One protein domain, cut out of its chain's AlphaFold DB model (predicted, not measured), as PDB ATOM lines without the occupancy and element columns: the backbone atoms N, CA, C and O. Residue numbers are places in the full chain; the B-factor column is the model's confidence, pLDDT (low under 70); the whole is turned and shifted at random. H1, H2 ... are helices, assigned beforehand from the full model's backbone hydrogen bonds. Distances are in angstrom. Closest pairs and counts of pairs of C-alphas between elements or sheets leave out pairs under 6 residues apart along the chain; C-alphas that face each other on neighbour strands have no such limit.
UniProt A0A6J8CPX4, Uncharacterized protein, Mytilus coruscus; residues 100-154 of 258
ATOM      1  N   SER A 100     164.807 210.597 138.912       92.94
ATOM      2  CA  SER A 100     164.551 211.139 140.254       92.94
ATOM      3  C   SER A 100     164.372 210.049 141.318       92.94
ATOM      4  O   SER A 100     164.814 210.230 142.447       92.94
ATOM      5  N   LYS A 101     163.766 208.908 140.961       91.81
ATOM      6  CA  LYS A 101     163.584 207.761 141.861       91.81
ATOM      7  C   LYS A 101     164.844 206.904 141.982       91.81
ATOM      8  O   LYS A 101     165.101 206.381 143.062       91.81
ATOM      9  N   GLN A 102     165.662 206.822 140.931       91.31
ATOM     10  CA  GLN A 102     166.979 206.175 140.998       91.31
ATOM     11  C   GLN A 102     167.923 206.915 141.959       91.31
ATOM     12  O   GLN A 102     168.525 206.290 142.829       91.31
ATOM     13  N   GLU A 103     168.013 208.247 141.863       93.44
ATOM     14  CA  GLU A 103     168.848 209.050 142.769       93.44
ATOM     15  C   GLU A 103     168.293 209.091 144.207       93.44
ATOM     16  O   GLU A 103     169.069 209.074 145.161       93.44
ATOM     17  N   GLU A 104     166.968 209.075 144.399       95.38
ATOM     18  CA  GLU A 104     166.342 208.919 145.725       95.38
ATOM     19  C   GLU A 104     166.717 207.575 146.374       95.38
ATOM     20  O   GLU A 104     167.184 207.544 147.516       95.38
ATOM     21  N   PHE A 105     166.585 206.469 145.630       94.62
ATOM     22  CA  PHE A 105     166.958 205.131 146.091       94.62
ATOM     23  C   PHE A 105     168.451 205.043 146.433       94.62
ATOM     24  O   PHE A 105     168.818 204.598 147.521       94.62
ATOM     25  N   LYS A 106     169.313 205.548 145.547       94.44
ATOM     26  CA  LYS A 106     170.765 205.593 145.747       94.44
ATOM     27  C   LYS A 106     171.154 206.364 147.010       94.44
ATOM     28  O   LYS A 106     171.909 205.836 147.817       94.44
ATOM     29  N   ARG A 107     170.587 207.555 147.244       94.81
ATOM     30  CA  ARG A 107     170.822 208.325 148.482       94.81
ATOM     31  C   ARG A 107     170.378 207.571 149.735       94.81
ATOM     32  O   ARG A 107     171.044 207.663 150.763       94.81
ATOM     33  N   LYS A 108     169.269 206.827 149.666       96.50
ATOM     34  CA  LYS A 108     168.793 205.996 150.784       96.50
ATOM     35  C   LYS A 108     169.775 204.860 151.090       96.50
ATOM     36  O   LYS A 108     170.108 204.661 152.254       96.50
ATOM     37  N   MET A 109     170.292 204.185 150.061       95.38
ATOM     38  CA  MET A 109     171.326 203.152 150.204       95.38
ATOM     39  C   MET A 109     172.653 203.720 150.733       95.38
ATOM     40  O   MET A 109     173.223 203.159 151.664       95.38
ATOM     41  N   GLU A 110     173.113 204.862 150.209       95.00
ATOM     42  CA  GLU A 110     174.314 205.562 150.695       95.00
ATOM     43  C   GLU A 110     174.182 205.969 152.174       95.00
ATOM     44  O   GLU A 110     175.137 205.823 152.937       95.00
ATOM     45  N   LYS A 111     172.996 206.425 152.610       96.12
ATOM     46  CA  LYS A 111     172.725 206.770 154.015       96.12
ATOM     47  C   LYS A 111     172.833 205.551 154.934       96.12
ATOM     48  O   LYS A 111     173.533 205.632 155.938       96.12
ATOM     49  N   LEU A 112     172.194 204.435 154.571       95.69
ATOM     50  CA  LEU A 112     172.239 203.186 155.343       95.69
ATOM     51  C   LEU A 112     173.671 202.639 155.455       95.69
ATOM     52  O   LEU A 112     174.128 202.337 156.554       95.69
ATOM     53  N   ALA A 113     174.405 202.595 154.338       94.56
ATOM     54  CA  ALA A 113     175.801 202.157 154.327       94.56
ATOM     55  C   ALA A 113     176.699 203.054 155.200       94.56
ATOM     56  O   ALA A 113     177.568 202.557 155.915       94.56
ATOM     57  N   ASN A 114     176.480 204.374 155.188       91.38
ATOM     58  CA  ASN A 114     177.237 205.300 156.029       91.38
ATOM     59  C   ASN A 114     176.876 205.173 157.522       91.38
ATOM     60  O   ASN A 114     177.757 205.303 158.369       91.38
ATOM     61  N   GLU A 115     175.609 204.931 157.866       93.94
ATOM     62  CA  GLU A 115     175.176 204.660 159.247       93.94
ATOM     63  C   GLU A 115     175.812 203.369 159.790       93.94
ATOM     64  O   GLU A 115     176.368 203.376 160.891       93.94
ATOM     65  N   GLU A 116     175.832 202.294 158.997       93.31
ATOM     66  CA  GLU A 116     176.501 201.038 159.357       93.31
ATOM     67  C   GLU A 116     178.023 201.214 159.505       93.31
ATOM     68  O   GLU A 116     178.607 200.776 160.499       93.31
ATOM     69  N   TYR A 117     178.666 201.907 158.558       88.38
ATOM     70  CA  TYR A 117     180.098 202.211 158.616       88.38
ATOM     71  C   TYR A 117     180.460 203.043 159.854       88.38
ATOM     72  O   TYR A 117     181.424 202.727 160.545       88.38
ATOM     73  N   THR A 118     179.653 204.058 160.187       88.06
ATOM     74  CA  THR A 118     179.871 204.901 161.377       88.06
ATOM     75  C   THR A 118     179.746 204.083 162.665       88.06
ATOM     76  O   THR A 118     180.566 204.243 163.565       88.06
ATOM     77  N   ARG A 119     178.775 203.158 162.744       91.12
ATOM     78  CA  ARG A 119     178.654 202.226 163.879       91.12
ATOM     79  C   ARG A 119     179.890 201.329 164.003       91.12
ATOM     80  O   ARG A 119     180.400 201.179 165.105       91.12
ATOM     81  N   LYS A 120     180.395 200.762 162.900       89.31
ATOM     82  CA  LYS A 120     181.620 199.938 162.910       89.31
ATOM     83  C   LYS A 120     182.851 200.737 163.348       89.31
ATOM     84  O   LYS A 120     183.625 200.246 164.159       89.31
ATOM     85  N   LEU A 121     182.993 201.973 162.869       85.88
ATOM     86  CA  LEU A 121     184.100 202.863 163.235       85.88
ATOM     87  C   LEU A 121     184.083 203.232 164.732       85.88
ATOM     88  O   LEU A 121     185.138 203.332 165.346       85.88
ATOM     89  N   ALA A 122     182.899 203.385 165.333       85.25
ATOM     90  CA  ALA A 122     182.743 203.702 166.756       85.25
ATOM     91  C   ALA A 122     183.105 202.546 167.714       85.25
ATOM     92  O   ALA A 122     183.325 202.792 168.896       85.25
ATOM     93  N   HIS A 123     183.172 201.303 167.225       88.25
ATOM     94  CA  HIS A 123     183.584 200.123 168.004       88.25
ATOM     95  C   HIS A 123     185.054 199.723 167.776       88.25
ATOM     96  O   HIS A 123     185.478 198.664 168.231       88.25
ATOM     97  N   MET A 124     185.818 200.541 167.054       87.25
ATOM     98  CA  MET A 124     187.169 200.226 166.596       87.25
ATOM     99  C   MET A 124     188.245 200.689 167.586       87.25
ATOM    100  O   MET A 124     188.107 201.733 168.224       87.25
ATOM    101  N   THR A 125     189.341 199.938 167.698       88.38
ATOM    102  CA  THR A 125     190.466 200.309 168.567       88.38
ATOM    103  C   THR A 125     191.322 201.431 167.968       88.38
ATOM    104  O   THR A 125     191.324 201.683 166.761       88.38
ATOM    105  N   ARG A 126     192.106 202.110 168.817       81.81
ATOM    106  CA  ARG A 126     192.985 203.222 168.408       81.81
ATOM    107  C   ARG A 126     194.052 202.799 167.388       81.81
ATOM    108  O   ARG A 126     194.394 203.587 166.509       81.81
ATOM    109  N   GLU A 127     194.550 201.565 167.478       84.38
ATOM    110  CA  GLU A 127     195.497 201.010 166.503       84.38
ATOM    111  C   GLU A 127     194.851 200.760 165.140       84.38
ATOM    112  O   GLU A 127     195.424 201.111 164.110       84.38
ATOM    113  N   GLU A 128     193.658 200.167 165.120       84.94
ATOM    114  CA  GLU A 128     192.912 199.900 163.887       84.94
ATOM    115  C   GLU A 128     192.499 201.201 163.186       84.94
ATOM    116  O   GLU A 128     192.628 201.305 161.966       84.94
ATOM    117  N   LEU A 129     192.091 202.224 163.950       80.31
ATOM    118  CA  LEU A 129     191.819 203.567 163.429       80.31
ATOM    119  C   LEU A 129     193.061 204.189 162.776       80.31
ATOM    120  O   LEU A 129     192.960 204.722 161.673       80.31
ATOM    121  N   CYS A 130     194.233 204.075 163.410       79.38
ATOM    122  CA  CYS A 130     195.496 204.578 162.861       79.38
ATOM    123  C   CYS A 130     195.865 203.879 161.536       79.38
ATOM    124  O   CYS A 130     196.164 204.542 160.541       79.38
ATOM    125  N   ARG A 131     195.742 202.542 161.482       86.25
ATOM    126  CA  ARG A 131     195.952 201.753 160.252       86.25
ATOM    127  C   ARG A 131     194.953 202.129 159.151       86.25
ATOM    128  O   ARG A 131     195.328 202.201 157.982       86.25
ATOM    129  N   LEU A 132     193.686 202.391 159.492       83.44
ATOM    130  CA  LEU A 132     192.697 202.860 158.517       83.44
ATOM    131  C   LEU A 132     193.030 204.242 157.956       83.44
ATOM    132  O   LEU A 132     192.832 204.450 156.759       83.44
ATOM    133  N   ASP A 133     193.531 205.167 158.775       83.69
ATOM    134  CA  ASP A 133     193.896 206.513 158.321       83.69
ATOM    135  C   ASP A 133     195.108 206.465 157.366       83.69
ATOM    136  O   ASP A 133     195.113 207.121 156.322       83.69
ATOM    137  N   GLU A 134     196.088 205.593 157.634       85.00
ATOM    138  CA  GLU A 134     197.218 205.307 156.736       85.00
ATOM    139  C   GLU A 134     196.757 204.721 155.381       85.00
ATOM    140  O   GLU A 134     197.148 205.195 154.302       85.00
ATOM    141  N   ILE A 135     195.848 203.740 155.413       83.69
ATOM    142  CA  ILE A 135     195.216 203.163 154.213       83.69
ATOM    143  C   ILE A 135     194.398 204.229 153.459       83.69
ATOM    144  O   ILE A 135     194.430 204.297 152.229       83.69
ATOM    145  N   TYR A 136     193.688 205.108 154.166       80.81
ATOM    146  CA  TYR A 136     192.892 206.170 153.552       80.81
ATOM    147  C   TYR A 136     193.771 207.250 152.902       80.81
ATOM    148  O   TYR A 136     193.484 207.699 151.783       80.81
ATOM    149  N   CYS A 137     194.874 207.637 153.547       78.19
ATOM    150  CA  CYS A 137     195.861 208.568 153.002       78.19
ATOM    151  C   CYS A 137     196.527 208.012 151.737       78.19
ATOM    152  O   CYS A 137     196.525 208.682 150.699       78.19
ATOM    153  N   SER A 138     197.012 206.768 151.777       85.56
ATOM    154  CA  SER A 138     197.630 206.107 150.617       85.56
ATOM    155  C   SER A 138     196.645 205.928 149.450       85.56
ATOM    156  O   SER A 138     196.967 206.288 148.314       85.56
ATOM    157  N   MET A 139     195.400 205.513 149.711       84.38
ATOM    158  CA  MET A 139     194.329 205.465 148.702       84.38
ATOM    159  C   MET A 139     193.997 206.844 148.112       84.38
ATOM    160  O   MET A 139     193.699 206.965 146.918       84.38
ATOM    161  N   THR A 140     194.059 207.905 148.919       78.88
ATOM    162  CA  THR A 140     193.836 209.280 148.451       78.88
ATOM    163  C   THR A 140     194.981 209.750 147.548       78.88
ATOM    164  O   THR A 140     194.709 210.313 146.482       78.88
ATOM    165  N   ALA A 141     196.234 209.455 147.910       83.62
ATOM    166  CA  ALA A 141     197.422 209.743 147.105       83.62
ATOM    167  C   ALA A 141     197.449 208.949 145.783       83.62
ATOM    168  O   ALA A 141     197.749 209.495 144.719       83.62
ATOM    169  N   LEU A 142     197.046 207.673 145.803       79.88
ATOM    170  CA  LEU A 142     196.858 206.874 144.590       79.88
ATOM    171  C   LEU A 142     195.815 207.527 143.666       79.88
ATOM    172  O   LEU A 142     196.042 207.686 142.465       79.88
ATOM    173  N   ARG A 143     194.682 207.967 144.226       76.12
ATOM    174  CA  ARG A 143     193.600 208.612 143.469       76.12
ATOM    175  C   ARG A 143     194.038 209.927 142.821       76.12
ATOM    176  O   ARG A 143     193.609 210.208 141.698       76.12
ATOM    177  N   THR A 144     194.857 210.739 143.490       79.62
ATOM    178  CA  THR A 144     195.408 211.967 142.897       79.62
ATOM    179  C   THR A 144     196.432 211.655 141.809       79.62
ATOM    180  O   THR A 144     196.334 212.256 140.741       79.62
ATOM    181  N   ASN A 145     197.305 210.664 142.011       81.00
ATOM    182  CA  ASN A 145     198.298 210.221 141.024       81.00
ATOM    183  C   ASN A 145     197.673 209.605 139.757       81.00
ATOM    184  O   ASN A 145     198.122 209.867 138.644       81.00
ATOM    185  N   ILE A 146     196.590 208.834 139.888       78.12
ATOM    186  CA  ILE A 146     195.825 208.347 138.728       78.12
ATOM    187  C   ILE A 146     195.162 209.530 138.006       78.12
ATOM    188  O   ILE A 146     195.203 209.618 136.780       78.12
ATOM    189  N   LYS A 147     194.589 210.486 138.752       76.75
ATOM    190  CA  LYS A 147     193.931 211.672 138.176       76.75
ATOM    191  C   LYS A 147     194.914 212.648 137.515       76.75
ATOM    192  O   LYS A 147     194.488 213.379 136.622       76.75
ATOM    193  N   SER A 148     196.182 212.704 137.929       76.88
ATOM    194  CA  SER A 148     197.222 213.470 137.231       76.88
ATOM    195  C   SER A 148     197.699 212.733 135.980       76.88
ATOM    196  O   SER A 148     197.599 213.311 134.902       76.88
ATOM    197  N   LYS A 149     198.065 211.444 136.073       72.12
ATOM    198  CA  LYS A 149     198.466 210.629 134.905       72.12
ATOM    199  C   LYS A 149     197.409 210.605 133.799       72.12
ATOM    200  O   LYS A 149     197.743 210.762 132.631       72.12
ATOM    201  N   TYR A 150     196.128 210.473 134.152       59.34
ATOM    202  CA  TYR A 150     195.040 210.498 133.169       59.34
ATOM    203  C   TYR A 150     194.917 211.866 132.478       59.34
ATOM    204  O   TYR A 150     194.699 211.926 131.273       59.34
ATOM    205  N   ARG A 151     195.115 212.980 133.203       65.62
ATOM    206  CA  ARG A 151     195.182 214.314 132.576       65.62
ATOM    207  C   ARG A 151     196.412 214.483 131.692       65.62
ATOM    208  O   ARG A 151     196.312 215.161 130.683       65.62
ATOM    209  N   GLU A 152     197.549 213.908 132.073       62.75
ATOM    210  CA  GLU A 152     198.796 214.021 131.316       62.75
ATOM    211  C   GLU A 152     198.731 213.253 129.988       62.75
ATOM    212  O   GLU A 152     199.135 213.784 128.956       62.75
ATOM    213  N   LEU A 153     198.149 212.047 129.998       50.72
ATOM    214  CA  LEU A 153     197.873 211.260 128.790       50.72
ATOM    215  C   LEU A 153     196.974 212.040 127.819       50.72
ATOM    216  O   LEU A 153     197.368 212.280 126.684       50.72
ATOM    217  N   HIS A 154     195.829 212.545 128.292       51.06
ATOM    218  CA  HIS A 154     194.886 213.315 127.460       51.06
ATOM    219  C   HIS A 154     195.333 214.757 127.147       51.06
ATOM    220  O   HIS A 154     194.648 215.467 126.414       51.06
TER     221      HIS A 154
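Overview. This is residues 100 to 154 of the 258 residues of an uncharacterized protein of Mytilus coruscus (UniProt A0A6J8CPX4). Two long helices, H1 and then H2, make an open, flat V, with a tight link at its point and nothing packed between the arms. The printed part has 55 residues with two named helices and no named strand, and its class is all helix. It is extended, with a radius of gyration of the C-alphas of 16.4 A, and spans 42 by 41 by 5 A.

Along the chain. H1, residues 100 to 122, runs 33.0 A from C-alpha 100 at (164.551, 211.139, 140.254) to C-alpha 122 at (182.743, 203.702, 166.756). H2, residues 126 to 153, runs 40.7 A and ends with C-alpha 153 at (197.873, 211.260, 128.790).

Arrangement. H1 and H2 are close but not clearly touching; their closest C-alphas, of Leu 121 and Leu 129, are 7.8 A apart. They run opposite ways at a steep tilt of 40 degrees. In both helices every O i to N i+4 pair is within hydrogen-bond range.

Size, cuts and confidence. The two C-alphas farthest apart, of His 123 and His 154, are 44.1 A apart. The printed part has no cut. Residues 150 to 154 have pLDDT under 70.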